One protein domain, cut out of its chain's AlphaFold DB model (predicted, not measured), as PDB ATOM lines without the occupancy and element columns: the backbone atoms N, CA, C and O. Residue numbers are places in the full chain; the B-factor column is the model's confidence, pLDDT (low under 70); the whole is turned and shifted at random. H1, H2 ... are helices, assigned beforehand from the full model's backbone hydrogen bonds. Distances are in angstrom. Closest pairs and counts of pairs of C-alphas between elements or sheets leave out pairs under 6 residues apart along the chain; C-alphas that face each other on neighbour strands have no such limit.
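What this domain is: This is residues 82 to 201 of the 202 residues of an uncharacterized protein of Lentisphaerae bacterium ADurb.Bin082 (UniProt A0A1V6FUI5). Four helices, H1 to H4, stand side by side in a row, each running opposite to the one before, and a shorter helical hairpin of H5 and H6 packs over one face of this layer, with H6 crossing H2 and the first residues of H3. The printed part has 120 residues with six named helices, H1 to H6 in chain order, and no named strand; the class is all helix. It is compact and rounded, with a radius of gyration of the C-alphas of 13.9 A and spans of 36 by 32 by 22 A.

Where its parts are: H1, residues 82 to 100, begins at C-alpha 82 (203.693, 184.345, 184.280) and is 27.3 A long. H2, residues 105 to 122, measures 25.7 A, H3, residues 132 to 145, 20.0 A, and H4, residues 149 to 163, 20.5 A. H5 is residues 169 to 177, 12.3 A, and H6 residues 189 to 200, 16.6 A, ending at C-alpha 200 (187.621, 185.719, 204.123).

How they stand to each other: H1 and H2 form a hairpin at a shallow tilt of 29 degrees, with closest C-alphas of Leu 94 and Arg 111, 5.2 A apart. H2 and H3 form another at 10 degrees, closest at Lys 113 and Glu 134, 6.3 A between C-alphas. H3 and H4 form a third at 18 degrees, closest at Ala 132 and Ala 162, 4.6 A between C-alphas. H1 and H3 are apart, and so are H2 and H4. H6 touches H2 at a steep tilt of 61 degrees, through residues 112 to 119 of H2 alone, the C-alphas of Phe 116 and Leu 192 being closest at 7.0 A. It touches H3 through residues 132 to 133 of H3 alone, closest at the C-alphas of Ser 133 and Leu 195, 5.9 A. The hairpin of H5 and H6 has a shallow tilt of 23 degrees and closest C-alphas of Phe 172 and Ala 198, 4.8 A apart. Every O i to N i+4 pair is within hydrogen-bond range in H2 to H6, and 14 of 15 are in H1.

The domain as a whole: The C-alphas of Glu 82 and Ala 149 are the two farthest apart, at 40.6 A. The printed part has no cut, and the link from H5 to H6, 11 residues, is long. Mean pLDDT of the printed part is 92.0; residues 126 to 129 are under 70.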
ATOM      1  N   GLU A  82     202.805 183.186 184.434       86.19
ATOM      2  CA  GLU A  82     203.693 184.345 184.280       86.19
ATOM      3  C   GLU A  82     203.281 185.510 185.195       86.19
ATOM      4  O   GLU A  82     204.121 186.201 185.774       86.19
ATOM      5  N   TYR A  83     201.974 185.738 185.347       83.88
ATOM      6  CA  TYR A  83     201.460 186.785 186.218       83.88
ATOM      7  C   TYR A  83     201.737 186.470 187.694       83.88
ATOM      8  O   TYR A  83     202.126 187.366 188.441       83.88
ATOM      9  N   VAL A  84     201.579 185.211 188.113       86.19
ATOM     10  CA  VAL A  84     201.903 184.765 189.479       86.19
ATOM     11  C   VAL A  84     203.404 184.908 189.746       86.19
ATOM     12  O   VAL A  84     203.792 185.535 190.733       86.19
ATOM     13  N   ALA A  85     204.251 184.450 188.819       89.50
ATOM     14  CA  ALA A  85     205.708 184.541 188.926       89.50
ATOM     15  C   ALA A  85     206.203 185.982 189.150       89.50
ATOM     16  O   ALA A  85     207.038 186.213 190.024       89.50
ATOM     17  N   LYS A  86     205.622 186.972 188.452       90.12
ATOM     18  CA  LYS A  86     205.953 188.400 188.639       90.12
ATOM     19  C   LYS A  86     205.708 188.896 190.065       90.12
ATOM     20  O   LYS A  86     206.439 189.758 190.551       90.12
ATOM     21  N   TYR A  87     204.687 188.384 190.751       89.50
ATOM     22  CA  TYR A  87     204.420 188.775 192.137       89.50
ATOM     23  C   TYR A  87     205.371 188.107 193.130       89.50
ATOM     24  O   TYR A  87     205.797 188.776 194.071       89.50
ATOM     25  N   HIS A  88     205.769 186.854 192.899       92.50
ATOM     26  CA  HIS A  88     206.824 186.225 193.701       92.50
ATOM     27  C   HIS A  88     208.168 186.940 193.531       92.50
ATOM     28  O   HIS A  88     208.834 187.226 194.524       92.50
ATOM     29  N   GLU A  89     208.539 187.299 192.298       94.75
ATOM     30  CA  GLU A  89     209.745 188.088 192.030       94.75
ATOM     31  C   GLU A  89     209.678 189.452 192.732       94.75
ATOM     32  O   GLU A  89     210.623 189.855 193.411       94.75
ATOM     33  N   ARG A  90     208.529 190.136 192.658       94.06
ATOM     34  CA  ARG A  90     208.313 191.399 193.376       94.06
ATOM     35  C   ARG A  90     208.506 191.242 194.887       94.06
ATOM     36  O   ARG A  90     209.129 192.104 195.499       94.06
ATOM     37  N   VAL A  91     207.990 190.169 195.490       94.62
ATOM     38  CA  VAL A  91     208.197 189.876 196.918       94.62
ATOM     39  C   VAL A  91     209.678 189.652 197.222       94.62
ATOM     40  O   VAL A  91     210.173 190.212 198.196       94.62
ATOM     41  N   ALA A  92     210.403 188.898 196.390       96.06
ATOM     42  CA  ALA A  92     211.837 188.669 196.575       96.06
ATOM     43  C   ALA A  92     212.634 189.987 196.551       96.06
ATOM     44  O   ALA A  92     213.393 190.265 197.477       96.06
ATOM     45  N   LEU A  93     212.381 190.849 195.560       97.50
ATOM     46  CA  LEU A  93     213.024 192.164 195.457       97.50
ATOM     47  C   LEU A  93     212.708 193.069 196.657       97.50
ATOM     48  O   LEU A  93     213.584 193.778 197.155       97.50
ATOM     49  N   LEU A  94     211.462 193.048 197.137       96.38
ATOM     50  CA  LEU A  94     211.047 193.833 198.299       96.38
ATOM     51  C   LEU A  94     211.628 193.286 199.608       96.38
ATOM     52  O   LEU A  94     211.975 194.074 200.483       96.38
ATOM     53  N   ASN A  95     211.794 191.968 199.739       95.25
ATOM     54  CA  ASN A  95     212.488 191.366 200.877       95.25
ATOM     55  C   ASN A  95     213.944 191.834 200.943       95.25
ATOM     56  O   ASN A  95     214.390 192.278 202.002       95.25
ATOM     57  N   ASP A  96     214.653 191.824 199.813       97.12
ATOM     58  CA  ASP A  96     216.026 192.328 199.732       97.12
ATOM     59  C   ASP A  96     216.108 193.826 200.053       97.12
ATOM     60  O   ASP A  96     217.033 194.274 200.734       97.12
ATOM     61  N   ALA A  97     215.144 194.619 199.577       96.56
ATOM     62  CA  ALA A  97     215.076 196.049 199.860       96.56
ATOM     63  C   ALA A  97     214.831 196.325 201.354       96.56
ATOM     64  O   ALA A  97     215.536 197.134 201.955       96.56
ATOM     65  N   VAL A  98     213.894 195.607 201.984       95.31
ATOM     66  CA  VAL A  98     213.630 195.715 203.427       95.31
ATOM     67  C   VAL A  98     214.830 195.239 204.249       95.31
ATOM     68  O   VAL A  98     215.129 195.837 205.276       95.31
ATOM     69  N   ALA A  99     215.560 194.212 203.807       94.94
ATOM     70  CA  ALA A  99     216.775 193.768 204.491       94.94
ATOM     71  C   ALA A  99     217.885 194.836 204.468       94.94
ATOM     72  O   ALA A  99     218.631 194.972 205.437       94.94
ATOM     73  N   LYS A 100     217.978 195.616 203.382       97.00
ATOM     74  CA  LYS A 100     218.915 196.745 203.259       97.00
ATOM     75  C   LYS A 100     218.466 197.967 204.063       97.00
ATOM     76  O   LYS A 100     219.310 198.682 204.596       97.00
ATOM     77  N   GLU A 101     217.157 198.190 204.180       95.56
ATOM     78  CA  GLU A 101     216.561 199.336 204.876       95.56
ATOM     79  C   GLU A 101     215.464 198.907 205.882       95.56
ATOM     80  O   GLU A 101     214.282 199.206 205.693       95.56
ATOM     81  N   PRO A 102     215.824 198.244 206.999       89.31
ATOM     82  CA  PRO A 102     214.869 197.571 207.895       89.31
ATOM     83  C   PRO A 102     213.926 198.499 208.676       89.31
ATOM     84  O   PRO A 102     213.012 198.022 209.343       89.31
ATOM     85  N   GLY A 103     214.131 199.817 208.615       91.94
ATOM     86  CA  GLY A 103     213.250 200.825 209.215       91.94
ATOM     87  C   GLY A 103     212.393 201.589 208.203       91.94
ATOM     88  O   GLY A 103     211.625 202.466 208.600       91.94
ATOM     89  N   ASN A 104     212.528 201.303 206.905       95.94
ATOM     90  CA  ASN A 104     211.787 202.009 205.872       95.94
ATOM     91  C   ASN A 104     210.339 201.498 205.822       95.94
ATOM     92  O   ASN A 104     210.038 200.445 205.261       95.94
ATOM     93  N   ILE A 105     209.439 202.278 206.424       96.50
ATOM     94  CA  ILE A 105     208.019 201.937 206.568       96.50
ATOM     95  C   ILE A 105     207.343 201.701 205.211       96.50
ATOM     96  O   ILE A 105     206.489 200.824 205.108       96.50
ATOM     97  N   ASP A 106     207.723 202.451 204.175       95.81
ATOM     98  CA  ASP A 106     207.125 202.307 202.845       95.81
ATOM     99  C   ASP A 106     207.530 200.992 202.185       95.81
ATOM    100  O   ASP A 106     206.682 200.300 201.622       95.81
ATOM    101  N   LEU A 107     208.801 200.602 202.314       96.19
ATOM    102  CA  LEU A 107     209.276 199.316 201.807       96.19
ATOM    103  C   LEU A 107     208.631 198.142 202.548       96.19
ATOM    104  O   LEU A 107     208.213 197.182 201.904       96.19
ATOM    105  N   ILE A 108     208.499 198.233 203.876       96.75
ATOM    106  CA  ILE A 108     207.821 197.207 204.683       96.75
ATOM    107  C   ILE A 108     206.359 197.067 204.238       96.75
ATOM    108  O   ILE A 108     205.904 195.960 203.957       96.75
ATOM    109  N   LEU A 109     205.643 198.187 204.096       96.44
ATOM    110  CA  LEU A 109     204.245 198.178 203.671       96.44
ATOM    111  C   LEU A 109     204.065 197.598 202.268       96.44
ATOM    112  O   LEU A 109     203.158 196.794 202.051       96.44
ATOM    113  N   GLU A 110     204.900 197.991 201.308       95.56
ATOM    114  CA  GLU A 110     204.810 197.461 199.948       95.56
ATOM    115  C   GLU A 110     205.171 195.975 199.882       95.56
ATOM    116  O   GLU A 110     204.531 195.229 199.134       95.56
ATOM    117  N   ARG A 111     206.135 195.520 200.693       95.44
ATOM    118  CA  ARG A 111     206.484 194.100 200.829       95.44
ATOM    119  C   ARG A 111     205.302 193.284 201.343       95.44
ATOM    120  O   ARG A 111     204.933 192.291 200.719       95.44
ATOM    121  N   ASP A 112     204.664 193.731 202.419       95.75
ATOM    122  CA  ASP A 112     203.560 192.994 203.039       95.75
ATOM    123  C   ASP A 112     202.283 193.023 202.173       95.75
ATOM    124  O   ASP A 112     201.574 192.021 202.068       95.75
ATOM    125  N   LYS A 113     202.029 194.114 201.433       93.75
ATOM    126  CA  LYS A 113     200.980 194.149 200.394       93.75
ATOM    127  C   LYS A 113     201.255 193.171 199.250       93.75
ATOM    128  O   LYS A 113     200.331 192.523 198.755       93.75
ATOM    129  N   ALA A 114     202.507 193.064 198.807       92.94
ATOM    130  CA  ALA A 114     202.888 192.101 197.780       92.94
ATOM    131  C   ALA A 114     202.718 190.655 198.278       92.94
ATOM    132  O   ALA A 114     202.197 189.826 197.532       92.94
ATOM    133  N   LEU A 115     203.056 190.379 199.544       94.19
ATOM    134  CA  LEU A 115     202.808 189.086 200.191       94.19
ATOM    135  C   LEU A 115     201.319 188.744 200.235       94.19
ATOM    136  O   LEU A 115     200.950 187.644 199.829       94.19
ATOM    137  N   PHE A 116     200.450 189.685 200.621       92.94
ATOM    138  CA  PHE A 116     199.007 189.447 200.558       92.94
ATOM    139  C   PHE A 116     198.554 189.060 199.157       92.94
ATOM    140  O   PHE A 116     197.744 188.149 199.005       92.94
ATOM    141  N   MET A 117     199.070 189.738 198.130       90.19
ATOM    142  CA  MET A 117     198.719 189.420 196.754       90.19
ATOM    143  C   MET A 117     199.147 187.999 196.374       90.19
ATOM    144  O   MET A 117     198.326 187.273 195.819       90.19
ATOM    145  N   VAL A 118     200.373 187.587 196.708       91.38
ATOM    146  CA  VAL A 118     200.853 186.209 196.504       91.38
ATOM    147  C   VAL A 118     199.944 185.204 197.216       91.38
ATOM    148  O   VAL A 118     199.385 184.332 196.562       91.38
ATOM    149  N   MET A 119     199.649 185.413 198.503       91.25
ATOM    150  CA  MET A 119     198.737 184.554 199.276       91.25
ATOM    151  C   MET A 119     197.331 184.455 198.657       91.25
ATOM    152  O   MET A 119     196.650 183.436 198.782       91.25
ATOM    153  N   ARG A 120     196.838 185.511 197.989       88.06
ATOM    154  CA  ARG A 120     195.562 185.444 197.251       88.06
ATOM    155  C   ARG A 120     195.677 184.601 195.988       88.06
ATOM    156  O   ARG A 120     194.749 183.848 195.707       88.06
ATOM    157  N   LEU A 121     196.763 184.761 195.239       87.12
ATOM    158  CA  LEU A 121     196.997 184.039 193.990       87.12
ATOM    159  C   LEU A 121     197.197 182.543 194.248       87.12
ATOM    160  O   LEU A 121     196.556 181.737 193.578       87.12
ATOM    161  N   ASP A 122     197.974 182.195 195.272       86.75
ATOM    162  CA  ASP A 122     198.236 180.810 195.679       86.75
ATOM    163  C   ASP A 122     196.959 180.098 196.146       86.75
ATOM    164  O   ASP A 122     196.756 178.917 195.878       86.75
ATOM    165  N   ALA A 123     196.032 180.836 196.767       84.19
ATOM    166  CA  ALA A 123     194.711 180.333 197.145       84.19
ATOM    167  C   ALA A 123     193.718 180.222 195.963       84.19
ATOM    168  O   ALA A 123     192.523 180.016 196.179       84.19
ATOM    169  N   GLY A 124     194.163 180.416 194.715       78.00
ATOM    170  CA  GLY A 124     193.307 180.392 193.523       78.00
ATOM    171  C   GLY A 124     192.396 181.618 193.377       78.00
ATOM    172  O   GLY A 124     191.465 181.623 192.567       78.00
ATOM    173  N   GLY A 125     192.639 182.671 194.160       70.81
ATOM    174  CA  GLY A 125     191.903 183.926 194.094       70.81
ATOM    175  C   GLY A 125     192.231 184.728 192.832       70.81
ATOM    176  O   GLY A 125     193.352 184.728 192.325       70.81
ATOM    177  N   ARG A 126     191.247 185.476 192.320       65.75
ATOM    178  CA  ARG A 126     191.498 186.507 191.293       65.75
ATOM    179  C   ARG A 126     192.181 187.723 191.919       65.75
ATOM    180  O   ARG A 126     192.227 187.851 193.138       65.75
ATOM    181  N   ARG A 127     192.622 188.677 191.086       56.84
ATOM    182  CA  ARG A 127     192.897 190.053 191.539       56.84
ATOM    183  C   ARG A 127     191.687 190.571 192.318       56.84
ATOM    184  O   ARG A 127     190.650 190.860 191.725       56.84
ATOM    185  N   ILE A 128     191.833 190.679 193.633       63.47
ATOM    186  CA  ILE A 128     190.865 191.347 194.499       63.47
ATOM    187  C   ILE A 128     191.425 192.739 194.772       63.47
ATOM    188  O   ILE A 128     192.627 192.894 194.991       63.47
ATOM    189  N   ALA A 129     190.562 193.752 194.709       67.69
ATOM    190  CA  ALA A 129     190.890 195.080 195.206       67.69
ATOM    191  C   ALA A 129     191.403 195.002 196.664       67.69
ATOM    192  O   ALA A 129     191.065 194.041 197.361       67.69
ATOM    193  N   PRO A 130     192.179 195.994 197.138       77.56
ATOM    194  CA  PRO A 130     192.668 196.016 198.510       77.56
ATOM    195  C   PRO A 130     191.551 195.764 199.525       77.56
ATOM    196  O   PRO A 130     190.499 196.409 199.492       77.56
ATOM    197  N   GLY A 131     191.792 194.787 200.392       88.94
ATOM    198  CA  GLY A 131     190.847 194.313 201.396       88.94
ATOM    199  C   GLY A 131     190.957 195.025 202.745       88.94
ATOM    200  O   GLY A 131     191.679 196.019 202.908       88.94
ATOM    201  N   ALA A 132     190.267 194.483 203.746       94.12
ATOM    202  CA  ALA A 132     190.380 194.954 205.129       94.12
ATOM    203  C   ALA A 132     191.812 194.795 205.669       94.12
ATOM    204  O   ALA A 132     192.330 195.693 206.329       94.12
ATOM    205  N   SER A 133     192.489 193.704 205.307       94.06
ATOM    206  CA  SER A 133     193.867 193.412 205.718       94.06
ATOM    207  C   SER A 133     194.865 194.475 205.235       94.06
ATOM    208  O   SER A 133     195.666 195.002 206.004       94.06
ATOM    209  N   GLU A 134     194.790 194.856 203.956       94.88
ATOM    210  CA  GLU A 134     195.691 195.860 203.362       94.88
ATOM    211  C   GLU A 134     195.423 197.274 203.874       94.88
ATOM    212  O   GLU A 134     196.355 198.059 204.086       94.88
ATOM    213  N   SER A 135     194.147 197.617 204.056       96.00
ATOM    214  CA  SER A 135     193.762 198.924 204.585       96.00
ATOM    215  C   SER A 135     194.179 199.080 206.050       96.00
ATOM    216  O   SER A 135     194.651 200.154 206.418       96.00
ATOM    217  N   TYR A 136     194.138 198.003 206.841       96.94
ATOM    218  CA  TYR A 136     194.662 197.992 208.205       96.94
ATOM    219  C   TYR A 136     196.169 198.276 208.257       96.94
ATOM    220  O   TYR A 136     196.599 199.205 208.944       96.94
ATOM    221  N   LEU A 137     196.982 197.558 207.467       97.12
ATOM    222  CA  LEU A 137     198.428 197.823 207.406       97.12
ATOM    223  C   LEU A 137     198.726 199.249 206.929       97.12
ATOM    224  O   LEU A 137     199.645 199.894 207.434       97.12
ATOM    225  N   THR A 138     197.934 199.762 205.985       96.69
ATOM    226  CA  THR A 138     198.071 201.139 205.491       96.69
ATOM    227  C   THR A 138     197.776 202.161 206.591       96.69
ATOM    228  O   THR A 138     198.527 203.126 206.734       96.69
ATOM    229  N   GLN A 139     196.744 201.942 207.413       97.12
ATOM    230  CA  GLN A 139     196.440 202.789 208.571       97.12
ATOM    231  C   GLN A 139     197.575 202.763 209.605       97.12
ATOM    232  O   GLN A 139     198.002 203.818 210.079       97.12
ATOM    233  N   LEU A 140     198.097 201.579 209.940       97.25
ATOM    234  CA  LEU A 140     199.201 201.451 210.894       97.25
ATOM    235  C   LEU A 140     200.485 202.116 210.382       97.25
ATOM    236  O   LEU A 140     201.151 202.830 211.133       97.25
ATOM    237  N   ALA A 141     200.808 201.941 209.098       96.56
ATOM    238  CA  ALA A 141     201.944 202.602 208.465       96.56
ATOM    239  C   ALA A 141     201.781 204.129 208.468       96.56
ATOM    240  O   ALA A 141     202.702 204.837 208.867       96.56
ATOM    241  N   ALA A 142     200.602 204.647 208.107       96.62
ATOM    242  CA  ALA A 142     200.299 206.077 208.164       96.62
ATOM    243  C   ALA A 142     200.504 206.643 209.580       96.62
ATOM    244  O   ALA A 142     201.188 207.654 209.759       96.62
ATOM    245  N   LYS A 143     199.991 205.941 210.599       96.25
ATOM    246  CA  LYS A 143     200.179 206.301 212.009       96.25
ATOM    247  C   LYS A 143     201.657 206.319 212.403       96.25
ATOM    248  O   LYS A 143     202.101 207.259 213.054       96.25
ATOM    249  N   ALA A 144     202.425 205.310 211.997       95.81
ATOM    250  CA  ALA A 144     203.848 205.208 212.313       95.81
ATOM    251  C   ALA A 144     204.703 206.279 211.617       95.81
ATOM    252  O   ALA A 144     205.675 206.753 212.202       95.81
ATOM    253  N   LYS A 145     204.324 206.692 210.403       95.19
ATOM    254  CA  LYS A 145     204.984 207.775 209.656       95.19
ATOM    255  C   LYS A 145     204.680 209.168 210.210       95.19
ATOM    256  O   LYS A 145     205.339 210.120 209.807       95.19
ATOM    257  N   GLY A 146     203.688 209.303 211.095       95.12
ATOM    258  CA  GLY A 146     203.261 210.604 211.608       95.12
ATOM    259  C   GLY A 146     202.719 211.517 210.506       95.12
ATOM    260  O   GLY A 146     203.029 212.707 210.494       95.12
ATOM    261  N   VAL A 147     201.959 210.957 209.555       95.25
ATOM    262  CA  VAL A 147     201.328 211.738 208.476       95.25
ATOM    263  C   VAL A 147     200.331 212.764 209.028       95.25
ATOM    264  O   VAL A 147     200.004 212.767 210.217       95.25
ATOM    265  N   SER A 148     199.822 213.640 208.158       96.69
ATOM    266  CA  SER A 148     198.830 214.634 208.565       96.69
ATOM    267  C   SER A 148     197.583 213.974 209.171       96.69
ATOM    268  O   SER A 148     197.213 212.852 208.818       96.69
ATOM    269  N   ALA A 149     196.888 214.691 210.057       96.19
ATOM    270  CA  ALA A 149     195.636 214.199 210.632       96.19
ATOM    271  C   ALA A 149     194.591 213.875 209.547       96.19
ATOM    272  O   ALA A 149     193.831 212.924 209.692       96.19
ATOM    273  N   LEU A 150     194.580 214.633 208.442       96.94
ATOM    274  CA  LEU A 150     193.697 214.374 207.308       96.94
ATOM    275  C   LEU A 150     194.011 213.025 206.646       96.94
ATOM    276  O   LEU A 150     193.095 212.239 206.412       96.94
ATOM    277  N   ASP A 151     195.288 212.740 206.389       94.94
ATOM    278  CA  ASP A 151     195.714 211.490 205.750       94.94
ATOM    279  C   ASP A 151     195.477 210.281 206.660       94.94
ATOM    280  O   ASP A 151     195.021 209.234 206.199       94.94
ATOM    281  N   LEU A 152     195.725 210.431 207.966       97.12
ATOM    282  CA  LEU A 152     195.434 209.389 208.948       97.12
ATOM    283  C   LEU A 152     193.931 209.088 209.004       97.12
ATOM    284  O   LEU A 152     193.543 207.922 208.930       97.12
ATOM    285  N   ASN A 153     193.091 210.126 209.059       97.19
ATOM    286  CA  ASN A 153     191.636 209.974 209.051       97.19
ATOM    287  C   ASN A 153     191.146 209.307 207.760       97.19
ATOM    288  O   ASN A 153     190.228 208.491 207.792       97.19
ATOM    289  N   GLN A 154     191.759 209.628 206.617       97.12
ATOM    290  CA  GLN A 154     191.422 209.000 205.343       97.12
ATOM    291  C   GLN A 154     191.789 207.510 205.337       97.12
ATOM    292  O   GLN A 154     190.979 206.692 204.896       97.12
ATOM    293  N   ALA A 155     192.967 207.146 205.849       96.12
ATOM    294  CA  ALA A 155     193.388 205.752 205.970       96.12
ATOM    295  C   ALA A 155     192.487 204.962 206.935       96.12
ATOM    296  O   ALA A 155     192.069 203.849 206.617       96.12
ATOM    297  N   GLU A 156     192.131 205.555 208.076       96.88
ATOM    298  CA  GLU A 156     191.210 204.968 209.051       96.88
ATOM    299  C   GLU A 156     189.805 204.778 208.475       96.88
ATOM    300  O   GLU A 156     189.222 203.706 208.607       96.88
ATOM    301  N   LEU A 157     189.268 205.771 207.765       97.25
ATOM    302  CA  LEU A 157     187.962 205.655 207.122       97.25
ATOM    303  C   LEU A 157     187.954 204.553 206.054       97.25
ATOM    304  O   LEU A 157     187.006 203.771 205.989       97.25
ATOM    305  N   THR A 158     189.013 204.451 205.246       96.00
ATOM    306  CA  THR A 158     189.167 203.354 204.279       96.00
ATOM    307  C   THR A 158     189.219 201.996 204.979       96.00
ATOM    308  O   THR A 158     188.541 201.065 204.537       96.00
ATOM    309  N   PHE A 159     189.953 201.886 206.091       96.12
ATOM    310  CA  PHE A 159     189.988 200.673 206.904       96.12
ATOM    311  C   PHE A 159     188.613 200.312 207.470       96.12
ATOM    312  O   PHE A 159     188.152 199.195 207.264       96.12
ATOM    313  N   LEU A 160     187.909 201.244 208.115       95.69
ATOM    314  CA  LEU A 160     186.594 200.985 208.707       95.69
ATOM    315  C   LEU A 160     185.559 200.564 207.653       95.69
ATOM    316  O   LEU A 160     184.773 199.643 207.885       95.69
ATOM    317  N   GLN A 161     185.585 201.183 206.469       94.56
ATOM    318  CA  GLN A 161     184.717 200.804 205.350       94.56
ATOM    319  C   GLN A 161     185.012 199.395 204.821       94.56
ATOM    320  O   GLN A 161     184.084 198.684 204.431       94.56
ATOM    321  N   ALA A 162     186.283 198.991 204.788       93.38
ATOM    322  CA  ALA A 162     186.673 197.645 204.387       93.38
ATOM    323  C   ALA A 162     186.349 196.616 205.483       93.38
ATOM    324  O   ALA A 162     185.749 195.583 205.188       93.38
ATOM    325  N   LYS A 163     186.650 196.931 206.750       94.00
ATOM    326  CA  LYS A 163     186.345 196.106 207.928       94.00
ATOM    327  C   LYS A 163     184.853 195.803 208.042       94.00
ATOM    328  O   LYS A 163     184.491 194.686 208.387       94.00
ATOM    329  N   ALA A 164     183.976 196.742 207.683       92.62
ATOM    330  CA  ALA A 164     182.526 196.527 207.672       92.62
ATOM    331  C   ALA A 164     182.055 195.407 206.717       92.62
ATOM    332  O   ALA A 164     180.909 194.977 206.802       92.62
ATOM    333  N   ARG A 165     182.911 194.951 205.792       89.50
ATOM    334  CA  ARG A 165     182.623 193.862 204.841       89.50
ATOM    335  C   ARG A 165     183.254 192.527 205.244       89.50
ATOM    336  O   ARG A 165     183.045 191.535 204.547       89.50
ATOM    337  N   VAL A 166     184.044 192.507 206.319       90.88
ATOM    338  CA  VAL A 166     184.681 191.295 206.844       90.88
ATOM    339  C   VAL A 166     183.608 190.340 207.349       90.88
ATOM    340  O   VAL A 166     182.663 190.755 208.012       90.88
ATOM    341  N   ARG A 167     183.752 189.050 207.040       85.19
ATOM    342  CA  ARG A 167     182.758 188.036 207.422       85.19
ATOM    343  C   ARG A 167     182.883 187.595 208.878       85.19
ATOM    344  O   ARG A 167     181.866 187.352 209.518       85.19
ATOM    345  N   ASN A 168     184.108 187.497 209.394       89.94
ATOM    346  CA  ASN A 168     184.385 187.094 210.769       89.94
ATOM    347  C   ASN A 168     185.087 188.231 211.527       89.94
ATOM    348  O   ASN A 168     186.313 188.329 211.541       89.94
ATOM    349  N   HIS A 169     184.294 189.117 212.136       92.31
ATOM    350  CA  HIS A 169     184.813 190.298 212.833       92.31
ATOM    351  C   HIS A 169     185.684 189.950 214.047       92.31
ATOM    352  O   HIS A 169     186.694 190.609 214.266       92.31
ATOM    353  N   GLU A 170     185.322 188.917 214.809       93.75
ATOM    354  CA  GLU A 170     186.051 188.526 216.022       93.75
ATOM    355  C   GLU A 170     187.447 187.990 215.688       93.75
ATOM    356  O   GLU A 170     188.443 188.466 216.235       93.75
ATOM    357  N   ALA A 171     187.537 187.063 214.728       94.12
ATOM    358  CA  ALA A 171     188.824 186.539 214.277       94.12
ATOM    359  C   ALA A 171     189.696 187.640 213.657       94.12
ATOM    360  O   ALA A 171     190.911 187.659 213.854       94.12
ATOM    361  N   PHE A 172     189.079 188.575 212.930       95.56
ATOM    362  CA  PHE A 172     189.809 189.659 212.285       95.56
ATOM    363  C   PHE A 172     190.354 190.663 213.303       95.56
ATOM    364  O   PHE A 172     191.489 191.118 213.165       95.56
ATOM    365  N   ASP A 173     189.601 190.953 214.363       96.12
ATOM    366  CA  ASP A 173     190.056 191.829 215.445       96.12
ATOM    367  C   ASP A 173     191.181 191.186 216.261       96.12
ATOM    368  O   ASP A 173     192.173 191.850 216.567       96.12
ATOM    369  N   ALA A 174     191.107 189.877 216.516       95.50
ATOM    370  CA  ALA A 174     192.207 189.132 217.129       95.50
ATOM    371  C   ALA A 174     193.482 189.154 216.261       95.50
ATOM    372  O   ALA A 174     194.584 189.364 216.777       95.50
ATOM    373  N   ALA A 175     193.345 188.992 214.940       95.75
ATOM    374  CA  ALA A 175     194.465 189.086 214.005       95.75
ATOM    375  C   ALA A 175     195.057 190.509 213.936       95.75
ATOM    376  O   ALA A 175     196.277 190.665 213.866       95.75
ATOM    377  N   CYS A 176     194.224 191.553 214.026       96.38
ATOM    378  CA  CYS A 176     194.687 192.940 214.125       96.38
ATOM    379  C   CYS A 176     195.522 193.173 215.395       96.38
ATOM    380  O   CYS A 176     196.607 193.750 215.326       96.38
ATOM    381  N   GLU A 177     195.068 192.679 216.550       95.75
ATOM    382  CA  GLU A 177     195.794 192.833 217.818       95.75
ATOM    383  C   GLU A 177     197.192 192.198 217.792       95.75
ATOM    384  O   GLU A 177     198.138 192.745 218.373       95.75
ATOM    385  N   ALA A 178     197.362 191.092 217.062       94.56
ATOM    386  CA  ALA A 178     198.667 190.460 216.861       94.56
ATOM    387  C   ALA A 178     199.670 191.367 216.115       94.56
ATOM    388  O   ALA A 178     200.881 191.171 216.231       94.56
ATOM    389  N   LEU A 179     199.181 192.379 215.389       95.75
ATOM    390  CA  LEU A 179     199.957 193.306 214.563       95.75
ATOM    391  C   LEU A 179     200.039 194.728 215.142       95.75
ATOM    392  O   LEU A 179     200.560 195.624 214.487       95.75
ATOM    393  N   LYS A 180     199.623 194.965 216.392       91.56
ATOM    394  CA  LYS A 180     199.618 196.315 217.001       91.56
ATOM    395  C   LYS A 180     200.975 197.037 217.043       91.56
ATOM    396  O   LYS A 180     201.019 198.260 217.165       91.56
ATOM    397  N   ASN A 181     202.078 196.288 216.967       92.56
ATOM    398  CA  ASN A 181     203.443 196.825 216.955       92.56
ATOM    399  C   ASN A 181     203.988 197.070 215.536       92.56
ATOM    400  O   ASN A 181     205.101 197.579 215.385       92.56
ATOM    401  N   TYR A 182     203.233 196.722 214.496       94.81
ATOM    402  CA  TYR A 182     203.588 197.010 213.113       94.81
ATOM    403  C   TYR A 182     203.640 198.534 212.865       94.81
ATOM    404  O   TYR A 182     202.841 199.278 213.443       94.81
ATOM    405  N   PRO A 183     204.556 199.044 212.015       93.62
ATOM    406  CA  PRO A 183     205.610 198.339 211.279       93.62
ATOM    407  C   PRO A 183     206.933 198.199 212.051       93.62
ATOM    408  O   PRO A 183     207.905 197.707 211.489       93.62
ATOM    409  N   LYS A 184     207.008 198.629 213.325       89.88
ATOM    410  CA  LYS A 184     208.255 198.552 214.120       89.88
ATOM    411  C   LYS A 184     208.755 197.117 214.246       89.88
ATOM    412  O   LYS A 184     209.955 196.872 214.194       89.88
ATOM    413  N   THR A 185     207.822 196.189 214.418       87.56
ATOM    414  CA  THR A 185     208.058 194.763 214.225       87.56
ATOM    415  C   THR A 185     207.398 194.381 212.900       87.56
ATOM    416  O   THR A 185     206.168 194.458 212.823       87.56
ATOM    417  N   PRO A 186     208.175 194.027 211.857       84.00
ATOM    418  CA  PRO A 186     207.611 193.573 210.591       84.00
ATOM    419  C   PRO A 186     206.666 192.392 210.806       84.00
ATOM    420  O   PRO A 186     206.931 191.537 211.654       84.00
ATOM    421  N   ALA A 187     205.579 192.344 210.037       93.06
ATOM    422  CA  ALA A 187     204.644 191.237 210.117       93.06
ATOM    423  C   ALA A 187     205.320 189.937 209.657       93.06
ATOM    424  O   ALA A 187     206.085 189.919 208.686       93.06
ATOM    425  N   THR A 188     205.037 188.849 210.368       94.19
ATOM    426  CA  THR A 188     205.394 187.494 209.929       94.19
ATOM    427  C   THR A 188     204.407 187.001 208.874       94.19
ATOM    428  O   THR A 188     203.259 187.453 208.826       94.19
ATOM    429  N   THR A 189     204.832 186.051 208.040       93.56
ATOM    430  CA  THR A 189     203.966 185.443 207.019       93.56
ATOM    431  C   THR A 189     202.722 184.816 207.653       93.56
ATOM    432  O   THR A 189     201.628 184.961 207.116       93.56
ATOM    433  N   GLU A 190     202.852 184.202 208.832       94.88
ATOM    434  CA  GLU A 190     201.746 183.598 209.577       94.88
ATOM    435  C   GLU A 190     200.730 184.643 210.056       94.88
ATOM    436  O   GLU A 190     199.523 184.427 209.947       94.88
ATOM    437  N   GLN A 191     201.190 185.797 210.548       96.00
ATOM    438  CA  GLN A 191     200.297 186.885 210.965       96.00
ATOM    439  C   GLN A 191     199.544 187.493 209.779       96.00
ATOM    440  O   GLN A 191     198.355 187.789 209.892       96.00
ATOM    441  N   LEU A 192     200.220 187.668 208.639       95.75
ATOM    442  CA  LEU A 192     199.582 188.141 207.411       95.75
ATOM    443  C   LEU A 192     198.545 187.126 206.907       95.75
ATOM    444  O   LEU A 192     197.418 187.503 206.584       95.75
ATOM    445  N   GLN A 193     198.882 185.837 206.904       93.94
ATOM    446  CA  GLN A 193     197.952 184.782 206.508       93.94
ATOM    447  C   GLN A 193     196.717 184.749 207.422       93.94
ATOM    448  O   GLN A 193     195.594 184.764 206.924       93.94
ATOM    449  N   ALA A 194     196.904 184.827 208.744       93.81
ATOM    450  CA  ALA A 194     195.803 184.877 209.706       93.81
ATOM    451  C   ALA A 194     194.867 186.078 209.476       93.81
ATOM    452  O   ALA A 194     193.647 185.938 209.576       93.81
ATOM    453  N   LEU A 195     195.417 187.249 209.126       93.94
ATOM    454  CA  LEU A 195     194.620 188.436 208.812       93.94
ATOM    455  C   LEU A 195     193.766 188.226 207.547       93.94
ATOM    456  O   LEU A 195     192.575 188.543 207.548       93.94
ATOM    457  N   LEU A 196     194.346 187.632 206.496       91.75
ATOM    458  CA  LEU A 196     193.621 187.299 205.264       91.75
ATOM    459  C   LEU A 196     192.544 186.233 205.470       91.75
ATOM    460  O   LEU A 196     191.455 186.356 204.906       91.75
ATOM    461  N   ASP A 197     192.836 185.187 206.236       91.12
ATOM    462  CA  ASP A 197     191.892 184.096 206.486       91.12
ATOM    463  C   ASP A 197     190.695 184.601 207.298       91.12
ATOM    464  O   ASP A 197     189.538 184.341 206.947       91.12
ATOM    465  N   ALA A 198     190.960 185.428 208.314       91.50
ATOM    466  CA  ALA A 198     189.922 186.088 209.092       91.50
ATOM    467  C   ALA A 198     189.065 187.046 208.244       91.50
ATOM    468  O   ALA A 198     187.844 187.093 208.405       91.50
ATOM    469  N   GLU A 199     189.672 187.768 207.293       90.38
ATOM    470  CA  GLU A 199     188.943 188.612 206.336       90.38
ATOM    471  C   GLU A 199     187.963 187.789 205.479       90.38
ATOM    472  O   GLU A 199     186.821 188.207 205.254       90.38
ATOM    473  N   ARG A 200     188.392 186.606 205.016       84.50
ATOM    474  CA  ARG A 200     187.621 185.719 204.123       84.50
ATOM    475  C   ARG A 200     186.545 184.902 204.836       84.50
ATOM    476  O   ARG A 200     185.613 184.442 204.170       84.50
ATOM    477  N   GLY A 201     186.627 184.796 206.159       72.44
ATOM    478  CA  GLY A 201     185.624 184.152 207.004       72.44
ATOM    479  C   GLY A 201     185.929 182.715 207.425       72.44
ATOM    480  O   GLY A 201     185.040 182.118 208.027       72.44
TER     481      GLY A 201